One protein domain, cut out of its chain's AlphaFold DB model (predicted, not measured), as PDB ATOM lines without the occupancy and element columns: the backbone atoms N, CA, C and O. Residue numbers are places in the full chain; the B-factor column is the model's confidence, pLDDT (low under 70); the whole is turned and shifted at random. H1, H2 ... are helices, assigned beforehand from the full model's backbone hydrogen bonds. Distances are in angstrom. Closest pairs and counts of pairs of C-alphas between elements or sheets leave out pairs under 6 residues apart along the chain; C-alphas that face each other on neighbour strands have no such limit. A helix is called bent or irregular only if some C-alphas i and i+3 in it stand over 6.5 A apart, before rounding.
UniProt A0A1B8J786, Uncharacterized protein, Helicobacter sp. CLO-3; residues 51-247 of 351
ATOM      1  N   ILE A  51     411.949 301.337 398.242       96.25
ATOM      2  CA  ILE A  51     412.709 300.334 399.007       96.25
ATOM      3  C   ILE A  51     413.864 299.794 398.162       96.25
ATOM      4  O   ILE A  51     415.015 299.806 398.603       96.25
ATOM      5  N   VAL A  52     413.587 299.368 396.926       95.94
ATOM      6  CA  VAL A  52     414.630 298.802 396.055       95.94
ATOM      7  C   VAL A  52     415.658 299.848 395.639       95.94
ATOM      8  O   VAL A  52     416.841 299.531 395.572       95.94
ATOM      9  N   TRP A  53     415.255 301.108 395.435       96.88
ATOM     10  CA  TRP A  53     416.203 302.186 395.149       96.88
ATOM     11  C   TRP A  53     417.105 302.496 396.340       96.88
ATOM     12  O   TRP A  53     418.317 302.631 396.169       96.88
ATOM     13  N   GLN A  54     416.540 302.594 397.547       95.69
ATOM     14  CA  GLN A  54     417.323 302.785 398.766       95.69
ATOM     15  C   GLN A  54     418.344 301.657 398.942       95.69
ATOM     16  O   GLN A  54     419.532 301.928 399.130       95.69
ATOM     17  N   ASN A  55     417.911 300.404 398.790       93.88
ATOM     18  CA  ASN A  55     418.799 299.254 398.898       93.88
ATOM     19  C   ASN A  55     419.848 299.230 397.785       93.88
ATOM     20  O   ASN A  55     421.013 298.965 398.066       93.88
ATOM     21  N   PHE A  56     419.504 299.593 396.551       95.44
ATOM     22  CA  PHE A  56     420.469 299.680 395.458       95.44
ATOM     23  C   PHE A  56     421.603 300.672 395.757       95.44
ATOM     24  O   PHE A  56     422.780 300.326 395.637       95.44
ATOM     25  N   PHE A  57     421.275 301.870 396.256       95.44
ATOM     26  CA  PHE A  57     422.294 302.828 396.697       95.44
ATOM     27  C   PHE A  57     423.031 302.381 397.966       95.44
ATOM     28  O   PHE A  57     424.222 302.659 398.102       95.44
ATOM     29  N   LYS A  58     422.380 301.646 398.871       93.12
ATOM     30  CA  LYS A  58     423.042 301.032 400.032       93.12
ATOM     31  C   LYS A  58     424.113 300.029 399.591       93.12
ATOM     32  O   LYS A  58     425.252 300.117 400.040       93.12
ATOM     33  N   TYR A  59     423.795 299.139 398.649       91.69
ATOM     34  CA  TYR A  59     424.755 298.194 398.065       91.69
ATOM     35  C   TYR A  59     425.911 298.905 397.361       91.69
ATOM     36  O   TYR A  59     427.067 298.507 397.515       91.69
ATOM     37  N   TYR A  60     425.619 299.979 396.628       94.56
ATOM     38  CA  TYR A  60     426.651 300.830 396.044       94.56
ATOM     39  C   TYR A  60     427.608 301.393 397.102       94.56
ATOM     40  O   TYR A  60     428.823 301.291 396.940       94.56
ATOM     41  N   LEU A  61     427.077 301.926 398.208       94.81
ATOM     42  CA  LEU A  61     427.890 302.451 399.306       94.81
ATOM     43  C   LEU A  61     428.758 301.379 399.956       94.81
ATOM     44  O   LEU A  61     429.919 301.659 400.223       94.81
ATOM     45  N   VAL A  62     428.242 300.162 400.171       92.06
ATOM     46  CA  VAL A  62     429.052 299.050 400.706       92.06
ATOM     47  C   VAL A  62     430.246 298.770 399.789       92.06
ATOM     48  O   VAL A  62     431.377 298.657 400.257       92.06
ATOM     49  N   CYS A  63     430.009 298.691 398.476       92.19
ATOM     50  CA  CYS A  63     431.070 298.435 397.501       92.19
ATOM     51  C   CYS A  63     432.092 299.579 397.465       92.19
ATOM     52  O   CYS A  63     433.299 299.334 397.412       92.19
ATOM     53  N   LEU A  64     431.614 300.825 397.507       93.56
ATOM     54  CA  LEU A  64     432.462 302.010 397.476       93.56
ATOM     55  C   LEU A  64     433.310 302.126 398.742       93.56
ATOM     56  O   LEU A  64     434.508 302.360 398.646       93.56
ATOM     57  N   GLU A  65     432.715 301.922 399.915       92.31
ATOM     58  CA  GLU A  65     433.402 301.971 401.207       92.31
ATOM     59  C   GLU A  65     434.503 300.907 401.300       92.31
ATOM     60  O   GLU A  65     435.614 301.196 401.738       92.31
ATOM     61  N   LYS A  66     434.238 299.687 400.818       89.88
ATOM     62  CA  LYS A  66     435.259 298.632 400.745       89.88
ATOM     63  C   LYS A  66     436.386 298.969 399.793       89.88
ATOM     64  O   LYS A  66     437.547 298.790 400.142       89.88
ATOM     65  N   THR A  67     436.049 299.475 398.612       90.19
ATOM     66  CA  THR A  67     437.049 299.911 397.633       90.19
ATOM     67  C   THR A  67     437.899 301.036 398.215       90.19
ATOM     68  O   THR A  67     439.120 300.992 398.124       90.19
ATOM     69  N   PHE A  68     437.270 302.000 398.891       89.75
ATOM     70  CA  PHE A  68     437.953 303.084 399.589       89.75
ATOM     71  C   PHE A  68     438.916 302.548 400.653       89.75
ATOM     72  O   PHE A  68     440.089 302.906 400.655       89.75
ATOM     73  N   PHE A  69     438.451 301.634 401.509       87.62
ATOM     74  CA  PHE A  69     439.288 300.991 402.520       87.62
ATOM     75  C   PHE A  69     440.494 300.275 401.902       87.62
ATOM     76  O   PHE A  69     441.618 300.473 402.355       87.62
ATOM     77  N   VAL A  70     440.280 299.487 400.847       86.75
ATOM     78  CA  VAL A  70     441.350 298.783 400.127       86.75
ATOM     79  C   VAL A  70     442.374 299.776 399.562       86.75
ATOM     80  O   VAL A  70     443.576 299.592 399.756       86.75
ATOM     81  N   CYS A  71     441.922 300.859 398.925       85.06
ATOM     82  CA  CYS A  71     442.811 301.901 398.415       85.06
ATOM     83  C   CYS A  71     443.643 302.564 399.518       85.06
ATOM     84  O   CYS A  71     444.823 302.822 399.296       85.06
ATOM     85  N   GLU A  72     443.066 302.825 400.695       82.75
ATOM     86  CA  GLU A  72     443.807 303.427 401.810       82.75
ATOM     87  C   GLU A  72     444.803 302.445 402.447       82.75
ATOM     88  O   GLU A  72     445.937 302.831 402.730       82.75
ATOM     89  N   VAL A  73     444.438 301.166 402.603       83.50
ATOM     90  CA  VAL A  73     445.338 300.124 403.134       83.50
ATOM     91  C   VAL A  73     446.576 299.952 402.250       83.50
ATOM     92  O   VAL A  73     447.695 299.880 402.758       83.50
ATOM     93  N   PHE A  74     446.395 299.928 400.928       80.38
ATOM     94  CA  PHE A  74     447.479 299.719 399.961       80.38
ATOM     95  C   PHE A  74     448.025 301.017 399.353       80.38
ATOM     96  O   PHE A  74     448.762 300.989 398.367       80.38
ATOM     97  N   ARG A  75     447.721 302.176 399.948       76.31
ATOM     98  CA  ARG A  75     448.070 303.501 399.409       76.31
ATOM     99  C   ARG A  75     449.560 303.701 399.122       76.31
ATOM    100  O   ARG A  75     449.923 304.449 398.219       76.31
ATOM    101  N   ASN A  76     450.431 303.065 399.905       74.12
ATOM    102  CA  ASN A  76     451.888 303.169 399.762       74.12
ATOM    103  C   ASN A  76     452.517 301.962 399.043       74.12
ATOM    104  O   ASN A  76     453.741 301.851 398.993       74.12
ATOM    105  N   THR A  77     451.703 301.051 398.510       73.44
ATOM    106  CA  THR A  77     452.179 299.843 397.838       73.44
ATOM    107  C   THR A  77     452.381 300.117 396.350       73.44
ATOM    108  O   THR A  77     451.437 300.421 395.622       73.44
ATOM    109  N   ASN A  78     453.621 299.982 395.878       68.44
ATOM    110  CA  ASN A  78     453.927 300.060 394.450       68.44
ATOM    111  C   ASN A  78     453.299 298.870 393.705       68.44
ATOM    112  O   ASN A  78     453.283 297.757 394.228       68.44
ATOM    113  N   ASN A  79     452.831 299.095 392.474       69.62
ATOM    114  CA  ASN A  79     452.182 298.091 391.614       69.62
ATOM    115  C   ASN A  79     450.868 297.509 392.168       69.62
ATOM    116  O   ASN A  79     450.450 296.433 391.750       69.62
ATOM    117  N   PHE A  80     450.204 298.210 393.087       76.00
ATOM    118  CA  PHE A  80     448.851 297.860 393.502       76.00
ATOM    119  C   PHE A  80     447.832 298.402 392.487       76.00
ATOM    120  O   PHE A  80     447.780 299.613 392.254       76.00
ATOM    121  N   ASN A  81     447.036 297.505 391.904       77.94
ATOM    122  CA  ASN A  81     445.856 297.838 391.116       77.94
ATOM    123  C   ASN A  81     444.616 297.359 391.875       77.94
ATOM    124  O   ASN A  81     444.403 296.159 392.032       77.94
ATOM    125  N   VAL A  82     443.807 298.301 392.354       79.75
ATOM    126  CA  VAL A  82     442.601 298.001 393.134       79.75
ATOM    127  C   VAL A  82     441.637 297.056 392.416       79.75
ATOM    128  O   VAL A  82     441.013 296.234 393.083       79.75
ATOM    129  N   GLU A  83     441.567 297.109 391.083       79.00
ATOM    130  CA  GLU A  83     440.705 296.240 390.270       79.00
ATOM    131  C   GLU A  83     441.002 294.746 390.460       79.00
ATOM    132  O   GLU A  83     440.087 293.930 390.368       79.00
ATOM    133  N   ASP A  84     442.240 294.383 390.811       79.00
ATOM    134  CA  ASP A  84     442.631 292.990 391.056       79.00
ATOM    135  C   ASP A  84     442.121 292.459 392.413       79.00
ATOM    136  O   ASP A  84     442.108 291.252 392.654       79.00
ATOM    137  N   TYR A  85     441.696 293.355 393.312       77.25
ATOM    138  CA  TYR A  85     441.328 293.040 394.699       77.25
ATOM    139  C   TYR A  85     439.858 293.314 395.015       77.25
ATOM    140  O   TYR A  85     439.371 292.913 396.076       77.25
ATOM    141  N   ILE A  86     439.138 293.984 394.116       80.94
ATOM    142  CA  ILE A  86     437.706 294.236 394.259       80.94
ATOM    143  C   ILE A  86     436.919 293.320 393.326       80.94
ATOM    144  O   ILE A  86     437.161 293.235 392.127       80.94
ATOM    145  N   SER A  87     435.921 292.640 393.883       78.56
ATOM    146  CA  SER A  87     435.013 291.800 393.111       78.56
ATOM    147  C   SER A  87     433.584 292.092 393.529       78.56
ATOM    148  O   SER A  87     433.115 291.652 394.577       78.56
ATOM    149  N   ILE A  88     432.868 292.846 392.697       82.00
ATOM    150  CA  ILE A  88     431.431 293.053 392.870       82.00
ATOM    151  C   ILE A  88     430.733 291.813 392.308       82.00
ATOM    152  O   ILE A  88     430.422 291.723 391.118       82.00
ATOM    153  N   ASN A  89     430.537 290.824 393.178       79.50
ATOM    154  CA  ASN A  89     429.855 289.580 392.853       79.50
ATOM    155  C   ASN A  89     428.601 289.427 393.732       79.50
ATOM    156  O   ASN A  89     428.727 289.385 394.956       79.50
ATOM    157  N   PRO A  90     427.397 289.286 393.145       74.38
ATOM    158  CA  PRO A  90     426.148 289.149 393.904       74.38
ATOM    159  C   PRO A  90     426.087 287.891 394.785       74.38
ATOM    160  O   PRO A  90     425.265 287.815 395.702       74.38
ATOM    161  N   ARG A  91     426.940 286.895 394.513       74.25
ATOM    162  CA  ARG A  91     427.062 285.659 395.300       74.25
ATOM    163  C   ARG A  91     428.129 285.741 396.383       74.25
ATOM    164  O   ARG A  91     428.127 284.906 397.287       74.25
ATOM    165  N   ASP A  92     429.022 286.724 396.311       75.62
ATOM    166  CA  ASP A  92     430.003 286.954 397.361       75.62
ATOM    167  C   ASP A  92     429.361 287.752 398.499       75.62
ATOM    168  O   ASP A  92     429.395 288.985 398.560       75.62
ATOM    169  N   ASN A  93     428.756 287.016 399.431       66.38
ATOM    170  CA  ASN A  93     428.153 287.615 400.612       66.38
ATOM    171  C   ASN A  93     429.181 288.399 401.447       66.38
ATOM    172  O   ASN A  93     428.803 289.406 402.037       66.38
ATOM    173  N   HIS A  94     430.459 287.999 401.472       67.94
ATOM    174  CA  HIS A  94     431.478 288.695 402.261       67.94
ATOM    175  C   HIS A  94     431.790 290.062 401.663       67.94
ATOM    176  O   HIS A  94     431.868 291.041 402.407       67.94
ATOM    177  N   PHE A  95     431.890 290.176 400.335       64.94
ATOM    178  CA  PHE A  95     432.079 291.471 399.673       64.94
ATOM    179  C   PHE A  95     430.826 292.364 399.752       64.94
ATOM    180  O   PHE A  95     430.943 293.588 399.764       64.94
ATOM    181  N   MET A  96     429.639 291.795 399.962       67.50
ATOM    182  CA  MET A  96     428.386 292.545 400.138       67.50
ATOM    183  C   MET A  96     428.041 292.906 401.597       67.50
ATOM    184  O   MET A  96     427.042 293.586 401.834       67.50
ATOM    185  N   MET A  97     428.829 292.476 402.592       73.56
ATOM    186  CA  MET A  97     428.568 292.823 403.997       73.56
ATOM    187  C   MET A  97     428.987 294.263 404.344       73.56
ATOM    188  O   MET A  97     430.106 294.651 404.014       73.56
ATOM    189  N   PRO A  98     428.150 295.046 405.039       77.12
ATOM    190  CA  PRO A  98     428.533 296.361 405.545       77.12
ATOM    191  C   PRO A  98     429.748 296.306 406.484       77.12
ATOM    192  O   PRO A  98     429.893 295.357 407.255       77.12
ATOM    193  N   ASN A  99     430.591 297.341 406.464       75.81
ATOM    194  CA  ASN A  99     431.578 297.554 407.527       75.81
ATOM    195  C   ASN A  99     430.882 297.982 408.831       75.81
ATOM    196  O   ASN A  99     429.736 298.432 408.822       75.81
ATOM    197  N   ILE A 100     431.606 297.922 409.954       77.94
ATOM    198  CA  ILE A 100     431.086 298.252 411.297       77.94
ATOM    199  C   ILE A 100     430.457 299.659 411.354       77.94
ATOM    200  O   ILE A 100     429.492 299.879 412.078       77.94
ATOM    201  N   HIS A 101     430.975 300.611 410.573       83.38
ATOM    202  CA  HIS A 101     430.530 302.009 410.579       83.38
ATOM    203  C   HIS A 101     429.580 302.370 409.432       83.38
ATOM    204  O   HIS A 101     429.199 303.535 409.287       83.38
ATOM    205  N   HIS A 102     429.177 301.380 408.637       89.06
ATOM    206  CA  HIS A 102     428.381 301.592 407.439       89.06
ATOM    207  C   HIS A 102     427.019 302.225 407.733       89.06
ATOM    208  O   HIS A 102     426.560 303.071 406.973       89.06
ATOM    209  N   ASP A 103     426.380 301.877 408.852       90.31
ATOM    210  CA  ASP A 103     425.065 302.425 409.199       90.31
ATOM    211  C   ASP A 103     425.101 303.945 409.397       90.31
ATOM    212  O   ASP A 103     424.156 304.648 409.039       90.31
ATOM    213  N   GLU A 104     426.194 304.484 409.943       92.69
ATOM    214  CA  GLU A 104     426.366 305.930 410.093       92.69
ATOM    215  C   GLU A 104     426.602 306.613 408.741       92.69
ATOM    216  O   GLU A 104     425.994 307.650 408.466       92.69
ATOM    217  N   ILE A 105     427.424 305.998 407.882       94.44
ATOM    218  CA  ILE A 105     427.668 306.453 406.504       94.44
ATOM    219  C   ILE A 105     426.349 306.475 405.726       94.44
ATOM    220  O   ILE A 105     426.017 307.473 405.087       94.44
ATOM    221  N   TYR A 106     425.557 305.408 405.825       94.94
ATOM    222  CA  TYR A 106     424.263 305.294 405.165       94.94
ATOM    223  C   TYR A 106     423.257 306.328 405.684       94.94
ATOM    224  O   TYR A 106     422.587 306.987 404.889       94.94
ATOM    225  N   LYS A 107     423.183 306.552 407.002       94.75
ATOM    226  CA  LYS A 107     422.318 307.593 407.589       94.75
ATOM    227  C   LYS A 107     422.683 308.990 407.088       94.75
ATOM    228  O   LYS A 107     421.795 309.764 406.721       94.75
ATOM    229  N   GLU A 108     423.973 309.322 407.047       94.81
ATOM    230  CA  GLU A 108     424.434 310.608 406.518       94.81
ATOM    231  C   GLU A 108     424.146 310.736 405.015       94.81
ATOM    232  O   GLU A 108     423.698 311.787 404.544       94.81
ATOM    233  N   PHE A 109     424.307 309.644 404.270       95.50
ATOM    234  CA  PHE A 109     423.975 309.586 402.857       95.50
ATOM    235  C   PHE A 109     422.489 309.825 402.595       95.50
ATOM    236  O   PHE A 109     422.139 310.678 401.782       95.50
ATOM    237  N   ILE A 110     421.593 309.149 403.316       95.12
ATOM    238  CA  ILE A 110     420.145 309.347 403.176       95.12
ATOM    239  C   ILE A 110     419.738 310.775 403.555       95.12
ATOM    240  O   ILE A 110     418.871 311.352 402.899       95.12
ATOM    241  N   LYS A 111     420.405 311.407 404.526       94.62
ATOM    242  CA  LYS A 111     420.172 312.826 404.839       94.62
ATOM    243  C   LYS A 111     420.468 313.747 403.644       94.62
ATOM    244  O   LYS A 111     419.757 314.731 403.452       94.62
ATOM    245  N   LYS A 112     421.491 313.435 402.843       94.06
ATOM    246  CA  LYS A 112     421.939 314.244 401.690       94.06
ATOM    247  C   LYS A 112     421.266 313.869 400.365       94.06
ATOM    248  O   LYS A 112     421.098 314.731 399.504       94.06
ATOM    249  N   CYS A 113     420.879 312.604 400.206       95.00
ATOM    250  CA  CYS A 113     420.421 312.015 398.942       95.00
ATOM    251  C   CYS A 113     418.977 311.487 398.991       95.00
ATOM    252  O   CYS A 113     418.395 311.213 397.945       95.00
ATOM    253  N   GLY A 114     418.358 311.364 400.167       94.25
ATOM    254  CA  GLY A 114     417.052 310.716 400.333       94.25
ATOM    255  C   GLY A 114     415.918 311.400 399.569       94.25
ATOM    256  O   GLY A 114     415.069 310.727 398.993       94.25
ATOM    257  N   GLY A 115     415.926 312.735 399.483       94.44
ATOM    258  CA  GLY A 115     414.960 313.476 398.660       94.44
ATOM    259  C   GLY A 115     415.090 313.168 397.165       94.44
ATOM    260  O   GLY A 115     414.081 313.043 396.471       94.44
ATOM    261  N   PHE A 116     416.321 312.985 396.680       94.81
ATOM    262  CA  PHE A 116     416.591 312.574 395.305       94.81
ATOM    263  C   PHE A 116     416.110 311.140 395.056       94.81
ATOM    264  O   PHE A 116     415.378 310.916 394.098       94.81
ATOM    265  N   ILE A 117     416.423 310.200 395.954       95.38
ATOM    266  CA  ILE A 117     415.988 308.794 395.858       95.38
ATOM    267  C   ILE A 117     414.456 308.695 395.813       95.38
ATOM    268  O   ILE A 117     413.899 307.989 394.977       95.38
ATOM    269  N   LYS A 118     413.762 309.476 396.649       94.81
ATOM    270  CA  LYS A 118     412.293 309.558 396.655       94.81
ATOM    271  C   LYS A 118     411.706 310.057 395.339       94.81
ATOM    272  O   LYS A 118     410.642 309.591 394.941       94.81
ATOM    273  N   LYS A 119     412.354 311.022 394.677       94.50
ATOM    274  CA  LYS A 119     411.931 311.477 393.344       94.50
ATOM    275  C   LYS A 119     412.258 310.446 392.269       94.50
ATOM    276  O   LYS A 119     411.426 310.207 391.403       94.50
ATOM    277  N   LEU A 120     413.424 309.810 392.353       94.00
ATOM    278  CA  LEU A 120     413.856 308.759 391.433       94.00
ATOM    279  C   LEU A 120     412.867 307.583 391.418       94.00
ATOM    280  O   LEU A 120     412.464 307.129 390.354       94.00
ATOM    281  N   ALA A 121     412.386 307.170 392.593       94.56
ATOM    282  CA  ALA A 121     411.362 306.133 392.743       94.56
ATOM    283  C   ALA A 121     409.985 306.507 392.161       94.56
ATOM    284  O   ALA A 121     409.116 305.650 392.027       94.56
ATOM    285  N   LYS A 122     409.762 307.787 391.838       93.62
ATOM    286  CA  LYS A 122     408.519 308.308 391.249       93.62
ATOM    287  C   LYS A 122     408.663 308.666 389.769       93.62
ATOM    288  O   LYS A 122     407.746 309.272 389.218       93.62
ATOM    289  N   ARG A 123     409.797 308.333 389.142       90.62
ATOM    290  CA  ARG A 123     410.032 308.579 387.714       90.62
ATOM    291  C   ARG A 123     408.914 307.965 386.879       90.62
ATOM    292  O   ARG A 123     408.548 306.809 387.087       90.62
ATOM    293  N   ALA A 124     408.389 308.742 385.934       84.75
ATOM    294  CA  ALA A 124     407.338 308.262 385.039       84.75
ATOM    295  C   ALA A 124     407.902 307.349 383.940       84.75
ATOM    296  O   ALA A 124     407.285 306.347 383.580       84.75
ATOM    297  N   ALA A 125     409.082 307.691 383.422       87.94
ATOM    298  CA  ALA A 125     409.779 306.918 382.403       87.94
ATOM    299  C   ALA A 125     410.772 305.924 383.016       87.94
ATOM    300  O   ALA A 125     411.379 306.185 384.057       87.94
ATOM    301  N   ASN A 126     410.981 304.813 382.309       90.81
ATOM    302  CA  ASN A 126     412.014 303.842 382.641       90.81
ATOM    303  C   ASN A 126     413.404 304.480 382.501       90.81
ATOM    304  O   ASN A 126     413.687 305.184 381.526       90.81
ATOM    305  N   ILE A 127     414.271 304.226 383.480       94.06
ATOM    306  CA  ILE A 127     415.623 304.786 383.522       94.06
ATOM    307  C   ILE A 127     416.561 303.824 382.800       94.06
ATOM    308  O   ILE A 127     416.685 302.675 383.211       94.06
ATOM    309  N   GLY A 128     417.216 304.280 381.734       92.94
ATOM    310  CA  GLY A 128     418.247 303.502 381.036       92.94
ATOM    311  C   GLY A 128     419.621 303.603 381.708       92.94
ATOM    312  O   GLY A 128     419.851 304.467 382.556       92.94
ATOM    313  N   MET A 129     420.562 302.754 381.289       92.38
ATOM    314  CA  MET A 129     421.913 302.689 381.869       92.38
ATOM    315  C   MET A 129     422.685 304.021 381.797       92.38
ATOM    316  O   MET A 129     423.350 304.403 382.759       92.38
ATOM    317  N   GLU A 130     422.581 304.763 380.692       92.31
ATOM    318  CA  GLU A 130     423.266 306.057 380.537       92.31
ATOM    319  C   GLU A 130     422.719 307.121 381.496       92.31
ATOM    320  O   GLU A 130     423.483 307.808 382.173       92.31
ATOM    321  N   GLU A 131     421.389 307.212 381.624       93.00
ATOM    322  CA  GLU A 131     420.740 308.116 382.580       93.00
ATOM    323  C   GLU A 131     421.136 307.752 384.018       93.00
ATOM    324  O   GLU A 131     421.493 308.620 384.821       93.00
ATOM    325  N   LEU A 132     421.147 306.452 384.330       94.88
ATOM    326  CA  LEU A 132     421.575 305.944 385.626       94.88
ATOM    327  C   LEU A 132     423.024 306.331 385.937       94.88
ATOM    328  O   LEU A 132     423.318 306.798 387.039       94.88
ATOM    329  N   LYS A 133     423.927 306.188 384.962       93.75
ATOM    330  CA  LYS A 133     425.331 306.585 385.092       93.75
ATOM    331  C   LYS A 133     425.470 308.064 385.438       93.75
ATOM    332  O   LYS A 133     426.249 308.398 386.334       93.75
ATOM    333  N   THR A 134     424.687 308.948 384.818       90.25
ATOM    334  CA  THR A 134     424.662 310.375 385.183       90.25
ATOM    335  C   THR A 134     424.267 310.583 386.650       90.25
ATOM    336  O   THR A 134     424.893 311.389 387.344       90.25
ATOM    337  N   TYR A 135     423.276 309.847 387.162       92.56
ATOM    338  CA  TYR A 135     422.884 309.928 388.575       92.56
ATOM    339  C   TYR A 135     423.972 309.427 389.520       92.56
ATOM    340  O   TYR A 135     424.314 310.114 390.487       92.56
ATOM    341  N   PHE A 136     424.559 308.269 389.217       94.38
ATOM    342  CA  PHE A 136     425.627 307.693 390.026       94.38
ATOM    343  C   PHE A 136     426.855 308.595 390.065       94.38
ATOM    344  O   PHE A 136     427.409 308.790 391.136       94.38
ATOM    345  N   ASN A 137     427.234 309.231 388.956       90.56
ATOM    346  CA  ASN A 137     428.362 310.165 388.927       90.56
ATOM    347  C   ASN A 137     428.196 311.344 389.894       90.56
ATOM    348  O   ASN A 137     429.162 311.759 390.531       90.56
ATOM    349  N   LYS A 138     426.974 311.869 390.031       88.44
ATOM    350  CA  LYS A 138     426.680 312.981 390.950       88.44
ATOM    351  C   LYS A 138     426.661 312.522 392.405       88.44
ATOM    352  O   LYS A 138     427.252 313.169 393.266       88.44
ATOM    353  N   ILE A 139     426.029 311.378 392.662       93.00
ATOM    354  CA  ILE A 139     425.963 310.762 393.991       93.00
ATOM    355  C   ILE A 139     427.343 310.322 394.477       93.00
ATOM    356  O   ILE A 139     427.636 310.427 395.664       93.00
ATOM    357  N   HIS A 140     428.189 309.847 393.571       93.94
ATOM    358  CA  HIS A 140     429.490 309.273 393.879       93.94
ATOM    359  C   HIS A 140     430.393 310.242 394.645       93.94
ATOM    360  O   HIS A 140     430.975 309.858 395.655       93.94
ATOM    361  N   LEU A 141     430.449 311.510 394.231       88.50
ATOM    362  CA  LEU A 141     431.249 312.523 394.926       88.50
ATOM    363  C   LEU A 141     430.740 312.778 396.349       88.50
ATOM    364  O   LEU A 141     431.536 312.905 397.274       88.50
ATOM    365  N   ILE A 142     429.419 312.799 396.539       92.38
ATOM    366  CA  ILE A 142     428.799 312.958 397.861       92.38
ATOM    367  C   ILE A 142     429.100 311.737 398.733       92.38
ATOM    368  O   ILE A 142     429.473 311.881 399.894       92.38
ATOM    369  N   ALA A 143     428.967 310.534 398.174       95.00
ATOM    370  CA  ALA A 143     429.263 309.289 398.866       95.00
ATOM    371  C   ALA A 143     430.734 309.214 399.305       95.00
ATOM    372  O   ALA A 143     431.007 308.921 400.467       95.00
ATOM    373  N   LEU A 144     431.671 309.543 398.408       92.00
ATOM    374  CA  LEU A 144     433.101 309.606 398.717       92.00
ATOM    375  C   LEU A 144     433.408 310.621 399.820       92.00
ATOM    376  O   LEU A 144     434.167 310.301 400.730       92.00
ATOM    377  N   GLN A 145     432.800 311.812 399.780       89.81
ATOM    378  CA  GLN A 145     432.957 312.816 400.838       89.81
ATOM    379  C   GLN A 145     432.509 312.280 402.202       89.81
ATOM    380  O   GLN A 145     433.235 312.430 403.181       89.81
ATOM    381  N   ILE A 146     431.342 311.632 402.270       93.12
ATOM    382  CA  ILE A 146     430.816 311.063 403.520       93.12
ATOM    383  C   ILE A 146     431.757 309.982 404.058       93.12
ATOM    384  O   ILE A 146     432.111 310.008 405.238       93.12
ATOM    385  N   ILE A 147     432.182 309.049 403.199       92.50
ATOM    386  CA  ILE A 147     433.097 307.965 403.579       92.50
ATOM    387  C   ILE A 147     434.417 308.550 404.088       92.50
ATOM    388  O   ILE A 147     434.842 308.220 405.195       92.50
ATOM    389  N   HIS A 148     435.020 309.477 403.339       88.94
ATOM    390  CA  HIS A 148     436.263 310.137 403.727       88.94
ATOM    391  C   HIS A 148     436.125 310.840 405.083       88.94
ATOM    392  O   HIS A 148     436.893 310.563 406.000       88.94
ATOM    393  N   SER A 149     435.111 311.696 405.255       89.12
ATOM    394  CA  SER A 149     434.874 312.408 406.516       89.12
ATOM    395  C   SER A 149     434.636 311.464 407.696       89.12
ATOM    396  O   SER A 149     435.025 311.779 408.821       89.12
ATOM    397  N   LYS A 150     433.999 310.307 407.481       91.00
ATOM    398  CA  LYS A 150     433.818 309.311 408.541       91.00
ATOM    399  C   LYS A 150     435.143 308.646 408.915       91.00
ATOM    400  O   LYS A 150     435.440 308.545 410.103       91.00
ATOM    401  N   TYR A 151     435.936 308.229 407.933       89.31
ATOM    402  CA  TYR A 151     437.227 307.572 408.155       89.31
ATOM    403  C   TYR A 151     438.245 308.510 408.812       89.31
ATOM    404  O   TYR A 151     439.001 308.091 409.687       89.31
ATOM    405  N   GLU A 152     438.214 309.791 408.454       87.31
ATOM    406  CA  GLU A 152     439.017 310.844 409.072       87.31
ATOM    407  C   GLU A 152     438.645 311.055 410.544       87.31
ATOM    408  O   GLU A 152     439.513 311.018 411.412       87.31
ATOM    409  N   LYS A 153     437.346 311.174 410.862       88.44
ATOM    410  CA  LYS A 153     436.864 311.291 412.253       88.44
ATOM    411  C   LYS A 153     437.232 310.089 413.125       88.44
ATOM    412  O   LYS A 153     437.380 310.243 414.332       88.44
ATOM    413  N   LEU A 154     437.338 308.902 412.530       87.94
ATOM    414  CA  LEU A 154     437.761 307.679 413.217       87.94
ATOM    415  C   LEU A 154     439.289 307.561 413.352       87.94
ATOM    416  O   LEU A 154     439.763 306.647 414.022       87.94
ATOM    417  N   GLY A 155     440.057 308.464 412.735       85.62
ATOM    418  CA  GLY A 155     441.519 308.435 412.748       85.62
ATOM    419  C   GLY A 155     442.134 307.373 411.832       85.62
ATOM    420  O   GLY A 155     443.306 307.044 411.993       85.62
ATOM    421  N   TYR A 156     441.372 306.820 410.881       84.06
ATOM    422  CA  TYR A 156     441.882 305.834 409.918       84.06
ATOM    423  C   TYR A 156     442.693 306.463 408.788       84.06
ATOM    424  O   TYR A 156     443.537 305.796 408.196       84.06
ATOM    425  N   ILE A 157     442.450 307.740 408.496       80.94
ATOM    426  CA  ILE A 157     443.206 308.518 407.516       80.94
ATOM    427  C   ILE A 157     443.673 309.823 408.154       80.94
ATOM    428  O   ILE A 157     442.970 310.417 408.971       80.94
ATOM    429  N   ASN A 158     444.875 310.262 407.784       68.31
ATOM    430  CA  ASN A 158     445.421 311.529 408.258       68.31
ATOM    431  C   ASN A 158     444.759 312.695 407.520       68.31
ATOM    432  O   ASN A 158     444.701 312.691 406.288       68.31
ATOM    433  N   TYR A 159     444.356 313.713 408.282       56.00
ATOM    434  CA  TYR A 159     443.934 315.009 407.762       56.00
ATOM    435  C   TYR A 159     445.011 315.571 406.826       56.00
ATOM    436  O   TYR A 159     446.157 315.772 407.236       56.00
ATOM    437  N   ILE A 160     444.674 315.821 405.561       56.03
ATOM    438  CA  ILE A 160     445.581 316.520 404.646       56.03
ATOM    439  C   ILE A 160     445.299 318.017 404.793       56.03
ATOM    440  O   ILE A 160     444.374 318.527 404.171       56.03
ATOM    441  N   GLU A 161     446.135 318.738 405.549       42.56
ATOM    442  CA  GLU A 161     446.018 320.198 405.768       42.56
ATOM    443  C   GLU A 161     445.887 321.022 404.469       42.56
ATOM    444  O   GLU A 161     445.319 322.108 404.472       42.56
ATOM    445  N   LYS A 162     446.372 320.517 403.324       42.59
ATOM    446  CA  LYS A 162     446.260 321.196 402.017       42.59
ATOM    447  C   LYS A 162     444.935 320.975 401.278       42.59
ATOM    448  O   LYS A 162     444.675 321.689 400.315       42.59
ATOM    449  N   ALA A 163     444.109 320.018 401.699       44.84
ATOM    450  CA  ALA A 163     442.757 319.825 401.166       44.84
ATOM    451  C   ALA A 163     441.711 320.679 401.915       44.84
ATOM    452  O   ALA A 163     440.524 320.637 401.591       44.84
ATOM    453  N   ASP A 164     442.153 321.489 402.881       39.31
ATOM    454  CA  ASP A 164     441.322 322.328 403.745       39.31
ATOM    455  C   ASP A 164     440.864 323.642 403.089       39.31
ATOM    456  O   ASP A 164     440.945 324.741 403.637       39.31
ATOM    457  N   SER A 165     440.347 323.565 401.868       37.94
ATOM    458  CA  SER A 165     439.562 324.676 401.334       37.94
ATOM    459  C   SER A 165     438.236 324.174 400.799       37.94
ATOM    460  O   SER A 165     437.992 324.120 399.602       37.94
ATOM    461  N   ARG A 166     437.342 323.863 401.747       43.69
ATOM    462  CA  ARG A 166     435.889 323.896 401.545       43.69
ATOM    463  C   ARG A 166     435.438 323.102 400.319       43.69
ATOM    464  O   ARG A 166     434.880 323.682 399.391       43.69
ATOM    465  N   MET A 167     435.580 321.776 400.333       46.50
ATOM    466  CA  MET A 167     434.634 320.983 399.547       46.50
ATOM    467  C   MET A 167     433.248 321.320 400.118       46.50
ATOM    468  O   MET A 167     433.014 321.056 401.302       46.50
ATOM    469  N   PRO A 168     432.360 322.004 399.369       52.00
ATOM    470  CA  PRO A 168     431.074 322.409 399.914       52.00
ATOM    471  C   PRO A 168     430.345 321.163 400.405       52.00
ATOM    472  O   PRO A 168     430.536 320.083 399.849       52.00
ATOM    473  N   SER A 169     429.482 321.287 401.414       61.69
ATOM    474  CA  SER A 169     428.517 320.222 401.681       61.69
ATOM    475  C   SER A 169     427.621 320.093 400.449       61.69
ATOM    476  O   SER A 169     426.644 320.831 400.314       61.69
ATOM    477  N   ILE A 170     427.959 319.171 399.551       68.88
ATOM    478  CA  ILE A 170     427.168 318.897 398.362       68.88
ATOM    479  C   ILE A 170     425.971 318.063 398.826       68.88
ATOM    480  O   ILE A 170     426.122 317.009 399.450       68.88
ATOM    481  N   ASN A 171     424.774 318.587 398.585       77.94
ATOM    482  CA  ASN A 171     423.534 317.825 398.671       77.94
ATOM    483  C   ASN A 171     423.140 317.417 397.254       77.94
ATOM    484  O   ASN A 171     423.439 318.143 396.301       77.94
ATOM    485  N   MET A 172     422.445 316.289 397.108       84.19
ATOM    486  CA  MET A 172     421.918 315.926 395.797       84.19
ATOM    487  C   MET A 172     420.838 316.914 395.384       84.19
ATOM    488  O   MET A 172     419.820 317.061 396.065       84.19
ATOM    489  N   ASP A 173     421.041 317.558 394.238       83.06
ATOM    490  CA  ASP A 173     420.015 318.407 393.658       83.06
ATOM    491  C   ASP A 173     418.883 317.541 393.100       83.06
ATOM    492  O   ASP A 173     419.048 316.784 392.143       83.06
ATOM    493  N   THR A 174     417.707 317.668 393.708       87.25
ATOM    494  CA  THR A 174     416.506 316.960 393.264       87.25
ATOM    495  C   THR A 174     415.934 317.522 391.960       87.25
ATOM    496  O   THR A 174     415.142 316.830 391.319       87.25
ATOM    497  N   LYS A 175     416.339 318.732 391.538       87.88
ATOM    498  CA  LYS A 175     415.889 319.360 390.284       87.88
ATOM    499  C   LYS A 175     416.347 318.609 389.049       87.88
ATOM    500  O   LYS A 175     415.721 318.737 388.006       87.88
ATOM    501  N   ILE A 176     417.412 317.809 389.146       86.44
ATOM    502  CA  ILE A 176     417.862 317.005 388.009       86.44
ATOM    503  C   ILE A 176     416.752 316.081 387.502       86.44
ATOM    504  O   ILE A 176     416.604 315.930 386.296       86.44
ATOM    505  N   ILE A 177     415.954 315.515 388.412       89.50
ATOM    506  CA  ILE A 177     414.828 314.655 388.050       89.50
ATOM    507  C   ILE A 177     413.750 315.477 387.352       89.50
ATOM    508  O   ILE A 177     413.271 315.069 386.302       89.50
ATOM    509  N   ASP A 178     413.438 316.663 387.878       89.81
ATOM    510  CA  ASP A 178     412.437 317.555 387.285       89.81
ATOM    511  C   ASP A 178     412.840 317.971 385.856       89.81
ATOM    512  O   ASP A 178     412.023 317.916 384.944       89.81
ATOM    513  N   VAL A 179     414.121 318.294 385.637       88.06
ATOM    514  CA  VAL A 179     414.672 318.612 384.307       88.06
ATOM    515  C   VAL A 179     414.570 317.417 383.357       88.06
ATOM    516  O   VAL A 179     414.311 317.595 382.169       88.06
ATOM    517  N   MET A 180     414.784 316.191 383.845       88.38
ATOM    518  CA  MET A 180     414.627 314.995 383.011       88.38
ATOM    519  C   MET A 180     413.161 314.741 382.649       88.38
ATOM    520  O   MET A 180     412.878 314.431 381.494       88.38
ATOM    521  N   GLU A 181     412.228 314.930 383.586       89.56
ATOM    522  CA  GLU A 181     410.785 314.848 383.312       89.56
ATOM    523  C   GLU A 181     410.342 315.917 382.298       89.56
ATOM    524  O   GLU A 181     409.641 315.614 381.334       89.56
ATOM    525  N   GLU A 182     410.821 317.156 382.435       89.88
ATOM    526  CA  GLU A 182     410.543 318.237 381.483       89.88
ATOM    527  C   GLU A 182     411.073 317.918 380.078       89.88
ATOM    528  O   GLU A 182     410.376 318.134 379.082       89.88
ATOM    529  N   LYS A 183     412.283 317.350 379.973       87.62
ATOM    530  CA  LYS A 183     412.846 316.903 378.688       87.62
ATOM    531  C   LYS A 183     411.989 315.823 378.031       87.62
ATOM    532  O   LYS A 183     411.837 315.850 376.813       87.62
ATOM    533  N   ILE A 184     411.430 314.894 378.805       88.69
ATOM    534  CA  ILE A 184     410.536 313.854 378.275       88.69
ATOM    535  C   ILE A 184     409.281 314.490 377.678       88.69
ATOM    536  O   ILE A 184     408.917 314.174 376.546       88.69
ATOM    537  N   ILE A 185     408.658 315.422 378.403       89.19
ATOM    538  CA  ILE A 185     407.460 316.134 377.938       89.19
ATOM    539  C   ILE A 185     407.768 316.949 376.675       89.19
ATOM    540  O   ILE A 185     406.997 316.932 375.719       89.19
ATOM    541  N   THR A 186     408.907 317.640 376.658       91.19
ATOM    542  CA  THR A 186     409.278 318.574 375.586       91.19
ATOM    543  C   THR A 186     409.709 317.862 374.304       91.19
ATOM    544  O   THR A 186     409.350 318.291 373.210       91.19
ATOM    545  N   TYR A 187     410.495 316.788 374.418       88.81
ATOM    546  CA  TYR A 187     411.151 316.146 373.273       88.81
ATOM    547  C   TYR A 187     410.561 314.779 372.902       88.81
ATOM    548  O   TYR A 187     410.996 314.179 371.913       88.81
ATOM    549  N   GLY A 188     409.590 314.262 373.663       87.00
ATOM    550  CA  GLY A 188     409.033 312.925 373.446       87.00
ATOM    551  C   GLY A 188     410.148 311.881 373.375       87.00
ATOM    552  O   GLY A 188     411.130 311.988 374.100       87.00
ATOM    553  N   GLY A 189     410.070 310.920 372.447       80.69
ATOM    554  CA  GLY A 189     411.077 309.857 372.283       80.69
ATOM    555  C   GLY A 189     412.513 310.327 371.982       80.69
ATOM    556  O   GLY A 189     413.458 309.569 372.205       80.69
ATOM    557  N   TYR A 190     412.721 311.575 371.546       86.25
ATOM    558  CA  TYR A 190     414.065 312.108 371.282       86.25
ATOM    559  C   TYR A 190     414.874 312.391 372.556       86.25
ATOM    560  O   TYR A 190     416.096 312.526 372.472       86.25
ATOM    561  N   TYR A 191     414.246 312.428 373.739       87.56
ATOM    562  CA  TYR A 191     414.952 312.683 375.000       87.56
ATOM    563  C   TYR A 191     416.082 311.672 375.268       87.56
ATOM    564  O   TYR A 191     417.135 312.067 375.768       87.56
ATOM    565  N   LYS A 192     415.915 310.398 374.864       87.06
ATOM    566  CA  LYS A 192     416.953 309.360 375.001       87.06
ATOM    567  C   LYS A 192     418.233 309.745 374.242       87.06
ATOM    568  O   LYS A 192     419.323 309.602 374.779       87.06
ATOM    569  N   LYS A 193     418.116 310.347 373.047       88.88
ATOM    570  CA  LYS A 193     419.274 310.860 372.281       88.88
ATOM    571  C   LYS A 193     419.947 312.047 372.974       88.88
ATOM    572  O   LYS A 193     421.166 312.171 372.940       88.88
ATOM    573  N   ILE A 194     419.167 312.914 373.621       87.31
ATOM    574  CA  ILE A 194     419.705 314.041 374.397       87.31
ATOM    575  C   ILE A 194     420.487 313.529 375.611       87.31
ATOM    576  O   ILE A 194     421.562 314.054 375.910       87.31
ATOM    577  N   ILE A 195     419.967 312.512 376.306       88.00
ATOM    578  CA  ILE A 195     420.663 311.844 377.415       88.00
ATOM    579  C   ILE A 195     421.975 311.241 376.920       88.00
ATOM    580  O   ILE A 195     423.012 311.529 377.509       88.00
ATOM    581  N   HIS A 196     421.943 310.508 375.808       90.19
ATOM    582  CA  HIS A 196     423.127 309.911 375.197       90.19
ATOM    583  C   HIS A 196     424.227 310.945 374.917       90.19
ATOM    584  O   HIS A 196     425.351 310.818 375.401       90.19
ATOM    585  N   ILE A 197     423.887 312.047 374.235       89.25
ATOM    586  CA  ILE A 197     424.832 313.147 373.977       89.25
ATOM    587  C   ILE A 197     425.356 313.745 375.291       89.25
ATOM    588  O   ILE A 197     426.553 313.994 375.423       89.25
ATOM    589  N   SER A 198     424.479 313.957 376.278       87.56
ATOM    590  CA  SER A 198     424.871 314.513 377.582       87.56
ATOM    591  C   SER A 198     425.850 313.589 378.314       87.56
ATOM    592  O   SER A 198     426.841 314.062 378.861       87.56
ATOM    593  N   CYS A 199     425.616 312.275 378.273       88.38
ATOM    594  CA  CYS A 199     426.492 311.275 378.877       88.38
ATOM    595  C   CYS A 199     427.878 311.270 378.215       88.38
ATOM    596  O   CYS A 199     428.890 311.225 378.913       88.38
ATOM    597  N   HIS A 200     427.945 311.384 376.885       88.75
ATOM    598  CA  HIS A 200     429.218 311.488 376.168       88.75
ATOM    599  C   HIS A 200     430.002 312.757 376.519       88.75
ATOM    600  O   HIS A 200     431.226 312.703 376.656       88.75
ATOM    601  N   ILE A 201     429.315 313.888 376.698       89.31
ATOM    602  CA  ILE A 201     429.943 315.136 377.152       89.31
ATOM    603  C   ILE A 201     430.479 314.974 378.580       89.31
ATOM    604  O   ILE A 201     431.630 315.330 378.838       89.31
ATOM    605  N   ASP A 202     429.690 314.397 379.491       85.88
ATOM    606  CA  ASP A 202     430.112 314.127 380.872       85.88
ATOM    607  C   ASP A 202     431.353 313.220 380.914       85.88
ATOM    608  O   ASP A 202     432.301 313.489 381.657       85.88
ATOM    609  N   ASP A 203     431.383 312.169 380.091       88.06
ATOM    610  CA  ASP A 203     432.542 311.286 379.966       88.06
ATOM    611  C   ASP A 203     433.765 312.038 379.433       88.06
ATOM    612  O   ASP A 203     434.848 311.921 380.006       88.06
ATOM    613  N   ALA A 204     433.613 312.859 378.391       89.88
ATOM    614  CA  ALA A 204     434.710 313.662 377.855       89.88
ATOM    615  C   ALA A 204     435.287 314.630 378.906       89.88
ATOM    616  O   ALA A 204     436.507 314.736 379.042       89.88
ATOM    617  N   ILE A 205     434.433 315.286 379.702       87.31
ATOM    618  CA  ILE A 205     434.853 316.173 380.799       87.31
ATOM    619  C   ILE A 205     435.613 315.393 381.875       87.31
ATOM    620  O   ILE A 205     436.649 315.853 382.367       87.31
ATOM    621  N   LYS A 206     435.129 314.202 382.244       85.31
ATOM    622  CA  LYS A 206     435.814 313.323 383.200       85.31
ATOM    623  C   LYS A 206     437.185 312.897 382.697       85.31
ATOM    624  O   LYS A 206     438.151 313.002 383.447       85.31
ATOM    625  N   TRP A 207     437.281 312.463 381.441       84.56
ATOM    626  CA  TRP A 207     438.550 312.097 380.811       84.56
ATOM    627  C   TRP A 207     439.521 313.271 380.776       84.56
ATOM    628  O   TRP A 207     440.677 313.114 381.163       84.56
ATOM    629  N   TYR A 208     439.047 314.455 380.387       86.31
ATOM    630  CA  TYR A 208     439.852 315.671 380.403       86.31
ATOM    631  C   TYR A 208     440.355 316.000 381.813       86.31
ATOM    632  O   TYR A 208     441.535 316.288 381.995       86.31
ATOM    633  N   THR A 209     439.491 315.886 382.825       84.12
ATOM    634  CA  THR A 209     439.859 316.130 384.226       84.12
ATOM    635  C   THR A 209     440.908 315.119 384.690       84.12
ATOM    636  O   THR A 209     441.961 315.523 385.178       84.12
ATOM    637  N   LYS A 210     440.684 313.822 384.444       82.12
ATOM    638  CA  LYS A 210     441.635 312.740 384.734       82.12
ATOM    639  C   LYS A 210     443.003 313.020 384.101       82.12
ATOM    640  O   LYS A 210     444.012 312.977 384.802       82.12
ATOM    641  N   LEU A 211     443.028 313.393 382.817       81.25
ATOM    642  CA  LEU A 211     444.242 313.744 382.073       81.25
ATOM    643  C   LEU A 211     444.928 314.998 382.635       81.25
ATOM    644  O   LEU A 211     446.140 315.011 382.809       81.25
ATOM    645  N   SER A 212     444.173 316.041 382.980       79.00
ATOM    646  CA  SER A 212     444.732 317.264 383.574       79.00
ATOM    647  C   SER A 212     445.355 317.023 384.954       79.00
ATOM    648  O   SER A 212     446.284 317.718 385.352       79.00
ATOM    649  N   THR A 213     444.887 315.995 385.668       73.44
ATOM    650  CA  THR A 213     445.448 315.558 386.952       73.44
ATOM    651  C   THR A 213     446.492 314.453 386.801       73.44
ATOM    652  O   THR A 213     447.009 313.971 387.806       73.44
ATOM    653  N   ILE A 214     446.830 314.036 385.576       68.25
ATOM    654  CA  ILE A 214     447.666 312.856 385.336       68.25
ATOM    655  C   ILE A 214     449.074 313.038 385.893       68.25
ATOM    656  O   ILE A 214     449.621 312.083 386.408       68.25
ATOM    657  N   GLU A 215     449.654 314.237 385.907       61.72
ATOM    658  CA  GLU A 215     450.967 314.456 386.540       61.72
ATOM    659  C   GLU A 215     450.916 314.282 388.070       61.72
ATOM    660  O   GLU A 215     451.880 313.822 388.679       61.72
ATOM    661  N   LEU A 216     449.763 314.564 388.693       59.28
ATOM    662  CA  LEU A 216     449.509 314.287 390.110       59.28
ATOM    663  C   LEU A 216     449.198 312.799 390.354       59.28
ATOM    664  O   LEU A 216     449.563 312.264 391.396       59.28
ATOM    665  N   VAL A 217     448.548 312.129 389.398       56.34
ATOM    666  CA  VAL A 217     448.003 310.763 389.511       56.34
ATOM    667  C   VAL A 217     448.947 309.662 388.989       56.34
ATOM    668  O   VAL A 217     448.889 308.536 389.471       56.34
ATOM    669  N   SER A 218     449.836 309.968 388.039       54.25
ATOM    670  CA  SER A 218     450.786 309.030 387.398       54.25
ATOM    671  C   SER A 218     451.904 308.587 388.326       54.25
ATOM    672  O   SER A 218     452.646 307.658 388.020       54.25
ATOM    673  N   ASN A 219     452.051 309.256 389.467       59.00
ATOM    674  CA  ASN A 219     452.855 308.721 390.542       59.00
ATOM    675  C   ASN A 219     452.158 307.435 391.040       59.00
ATOM    676  O   ASN A 219     450.993 307.515 391.433       59.00
ATOM    677  N   PRO A 220     452.837 306.265 391.055       57.97
ATOM    678  CA  PRO A 220     452.255 304.977 391.455       57.97
ATOM    679  C   PRO A 220     451.488 305.019 392.784       57.97
ATOM    680  O   PRO A 220     450.560 304.244 392.994       57.97
ATOM    681  N   LYS A 221     451.834 305.980 393.646       56.34
ATOM    682  CA  LYS A 221     451.162 306.304 394.907       56.34
ATOM    683  C   LYS A 221     449.685 306.730 394.777       56.34
ATOM    684  O   LYS A 221     448.957 306.648 395.760       56.34
ATOM    685  N   TYR A 222     449.229 307.201 393.614       61.56
ATOM    686  CA  TYR A 222     447.882 307.771 393.424       61.56
ATOM    687  C   TYR A 222     447.042 307.078 392.338       61.56
ATOM    688  O   TYR A 222     445.898 307.483 392.115       61.56
ATOM    689  N   ASN A 223     447.549 306.009 391.710       64.69
ATOM    690  CA  ASN A 223     446.813 305.241 390.693       64.69
ATOM    691  C   ASN A 223     445.429 304.785 391.209       64.69
ATOM    692  O   ASN A 223     444.401 304.943 390.554       64.69
ATOM    693  N   ASN A 224     445.380 304.337 392.463       74.00
ATOM    694  CA  ASN A 224     444.157 303.834 393.093       74.00
ATOM    695  C   ASN A 224     443.171 304.944 393.488       74.00
ATOM    696  O   ASN A 224     441.958 304.731 393.480       74.00
ATOM    697  N   SER A 225     443.666 306.155 393.768       76.00
ATOM    698  CA  SER A 225     442.804 307.325 393.956       76.00
ATOM    699  C   SER A 225     442.100 307.686 392.647       76.00
ATOM    700  O   SER A 225     440.905 307.963 392.654       76.00
ATOM    701  N   SER A 226     442.798 307.616 391.511       79.50
ATOM    702  CA  SER A 226     442.168 307.852 390.209       79.50
ATOM    703  C   SER A 226     441.059 306.856 389.905       79.50
ATOM    704  O   SER A 226     439.982 307.275 389.480       79.50
ATOM    705  N   PHE A 227     441.288 305.569 390.175       85.31
ATOM    706  CA  PHE A 227     440.234 304.572 390.028       85.31
ATOM    707  C   PHE A 227     439.000 304.942 390.860       85.31
ATOM    708  O   PHE A 227     437.891 304.995 390.326       85.31
ATOM    709  N   LEU A 228     439.197 305.271 392.145       87.62
ATOM    710  CA  LEU A 228     438.110 305.670 393.036       87.62
ATOM    711  C   LEU A 228     437.304 306.838 392.480       87.62
ATOM    712  O   LEU A 228     436.092 306.719 392.455       87.62
ATOM    713  N   PHE A 229     437.946 307.923 392.036       85.00
ATOM    714  CA  PHE A 229     437.252 309.148 391.614       85.00
ATOM    715  C   PHE A 229     436.639 309.082 390.210       85.00
ATOM    716  O   PHE A 229     435.611 309.719 389.957       85.00
ATOM    717  N   PHE A 230     437.270 308.367 389.274       85.38
ATOM    718  CA  PHE A 230     436.915 308.451 387.853       85.38
ATOM    719  C   PHE A 230     436.310 307.165 387.294       85.38
ATOM    720  O   PHE A 230     435.383 307.240 386.481       85.38
ATOM    721  N   ASP A 231     436.786 306.005 387.746       88.50
ATOM    722  CA  ASP A 231     436.517 304.725 387.087       88.50
ATOM    723  C   ASP A 231     435.526 303.850 387.876       88.50
ATOM    724  O   ASP A 231     434.762 303.092 387.272       88.50
ATOM    725  N   PHE A 232     435.442 304.017 389.203       92.31
ATOM    726  CA  PHE A 232     434.632 303.169 390.084       92.31
ATOM    727  C   PHE A 232     433.154 303.092 389.685       92.31
ATOM    728  O   PHE A 232     432.566 302.015 389.719       92.31
ATOM    729  N   VAL A 233     432.528 304.207 389.287       93.75
ATOM    730  CA  VAL A 233     431.112 304.193 388.868       93.75
ATOM    731  C   VAL A 233     430.907 303.291 387.652       93.75
ATOM    732  O   VAL A 233     429.982 302.482 387.644       93.75
ATOM    733  N   ASN A 234     431.777 303.395 386.645       92.31
ATOM    734  CA  ASN A 234     431.694 302.556 385.449       92.31
ATOM    735  C   ASN A 234     431.957 301.090 385.798       92.31
ATOM    736  O   ASN A 234     431.226 300.209 385.349       92.31
ATOM    737  N   PHE A 235     432.963 300.838 386.638       91.88
ATOM    738  CA  PHE A 235     433.271 299.503 387.138       91.88
ATOM    739  C   PHE A 235     432.073 298.879 387.872       91.88
ATOM    740  O   PHE A 235     431.698 297.738 387.591       91.88
ATOM    741  N   TYR A 236     431.428 299.637 388.762       93.12
ATOM    742  CA  TYR A 236     430.244 299.200 389.499       93.12
ATOM    743  C   TYR A 236     429.076 298.895 388.558       93.12
ATOM    744  O   TYR A 236     428.531 297.795 388.613       93.12
ATOM    745  N   LEU A 237     428.722 299.824 387.663       92.56
ATOM    746  CA  LEU A 237     427.579 299.660 386.757       92.56
ATOM    747  C   LEU A 237     427.772 298.505 385.763       92.56
ATOM    748  O   LEU A 237     426.830 297.772 385.485       92.56
ATOM    749  N   LYS A 238     429.003 298.269 385.301       89.12
ATOM    750  CA  LYS A 238     429.325 297.080 384.500       89.12
ATOM    751  C   LYS A 238     429.226 295.791 385.322       89.12
ATOM    752  O   LYS A 238     428.838 294.743 384.815       89.12
ATOM    753  N   SER A 239     429.578 295.848 386.605       88.06
ATOM    754  CA  SER A 239     429.568 294.671 387.479       88.06
ATOM    755  C   SER A 239     428.166 294.246 387.907       88.06
ATOM    756  O   SER A 239     427.920 293.047 388.059       88.06
ATOM    757  N   ILE A 240     427.230 295.186 388.071       89.00
ATOM    758  CA  ILE A 240     425.853 294.855 388.466       89.00
ATOM    759  C   ILE A 240     425.089 294.088 387.385       89.00
ATOM    760  O   ILE A 240     424.136 293.396 387.714       89.00
ATOM    761  N   GLU A 241     425.514 294.097 386.119       85.44
ATOM    762  CA  GLU A 241     424.889 293.255 385.085       85.44
ATOM    763  C   GLU A 241     424.944 291.758 385.438       85.44
ATOM    764  O   GLU A 241     424.036 290.995 385.095       85.44
ATOM    765  N   LYS A 242     425.958 291.345 386.213       85.19
ATOM    766  CA  LYS A 242     426.098 289.984 386.757       85.19
ATOM    767  C   LYS A 242     425.023 289.638 387.796       85.19
ATOM    768  O   LYS A 242     424.858 288.471 388.141       85.19
ATOM    769  N   PHE A 243     424.310 290.636 388.321       87.69
ATOM    770  CA  PHE A 243     423.201 290.448 389.259       87.69
ATOM    771  C   PHE A 243     421.952 289.985 388.524       87.69
ATOM    772  O   PHE A 243     421.130 289.307 389.132       87.69
ATOM    773  N   ILE A 244     421.825 290.317 387.235       87.31
ATOM    774  CA  ILE A 244     420.639 289.976 386.461       87.31
ATOM    775  C   ILE A 244     420.631 288.477 386.144       87.31
ATOM    776  O   ILE A 244     419.726 287.734 386.507       87.31
ATOM    777  N   TYR A 245     421.695 288.006 385.498       76.88
ATOM    778  CA  TYR A 245     421.826 286.613 385.093       76.88
ATOM    779  C   TYR A 245     423.227 286.094 385.413       76.88
ATOM    780  O   TYR A 245     424.193 286.858 385.329       76.88
ATOM    781  N   PRO A 246     423.367 284.792 385.729       70.31
ATOM    782  CA  PRO A 246     424.676 284.156 385.731       70.31
ATOM    783  C   PRO A 246     425.328 284.273 384.347       70.31
ATOM    784  O   PRO A 246     424.654 284.532 383.347       70.31
ATOM    785  N   GLU A 247     426.641 284.043 384.284       74.25
ATOM    786  CA  GLU A 247     427.343 283.963 383.003       74.25
ATOM    787  C   GLU A 247     426.660 282.935 382.095       74.25
ATOM    788  O   GLU A 247     426.485 281.769 382.461       74.25
TER     789      GLU A 247
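AT A GLANCE: This is residues 51 to 247 of the 351 residues of an uncharacterized protein of Helicobacter sp. CLO-3 (UniProt A0A1B8J786). H1, H2, H6 and the arm H4b pack round H3 in a bundle of five, part aligned and part crossed. H4 is bent, its arm H4a folding back from H4b, and residues 185 to 190 stick out at the turn. The printed part has 197 residues with six named helices, H1 to H6 in order, and no named strand: all helix. It is compact, with a radius of gyration of the C-alphas of 17.5 A, and spans 51 by 39 by 37 A.

HOW THE PARTS SIT: H1, residues 51 to 73, and H2, residues 102 to 120, form a hairpin, with C-alphas 53 and 117 closest at 6.6 A. H2 and H3, residues 129 to 153, form another, C-alphas 105 and 146 closest at 6.3 A, at a shallow tilt of 29 degrees, opposite ways. H4, residues 175 to 212, was assigned as one helix by its hydrogen bonds but is bent, C-alphas 186 and 189 being 9.5 A apart; its arms are H4a, 175 to 186, and H4b, 189 to 212. H4a and H2 only just touch, with 3 pairs of C-alphas within 8 A, C-alphas 119 and 177 closest at 6.8 A. H4b touches H3 with residues 195 to 202 alone, C-alphas 130 and 199 closest at 6.4 A. H5, residues 214 to 217, and H6, residues 220 to 244, touch only at the corner, C-alphas 217 and 223 closest at 5.8 A. H6 touches H3, C-alphas 137 and 233 closest at 6.6 A, and H1, C-alphas 71 and 224 closest at 5.8 A. Every O i to N i+4 pair is within hydrogen-bond range in H1 and H4a, against 13 of 15 in H2, 19 of 21 in H3, 19 of 20 in H4b and 12 of 21 in H6; H5 is too short for one.

IN THESE COORDINATES: H1 begins at C-alpha 51 (412.709, 300.334, 399.007) and H6 ends at C-alpha 244 (420.639, 289.976, 386.461). H1 is 32.9 A long, H3 34.9 A, H4b 36.3 A and H6 35.3 A. H2 and H6 are irregular: C-alphas 112 and 115, and C-alphas 221 and 224, are each 7.6 A apart.

THE WHOLE: The C-alphas farthest apart, of Asn 78 and Thr 186, are 51.9 A apart. The printed part has no cut; the links H1 to H2 and H3 to H4 are long. The pLDDT is under 70 at residues 78 to 79, 93 to 96, 158 to 170 and 214 to 223.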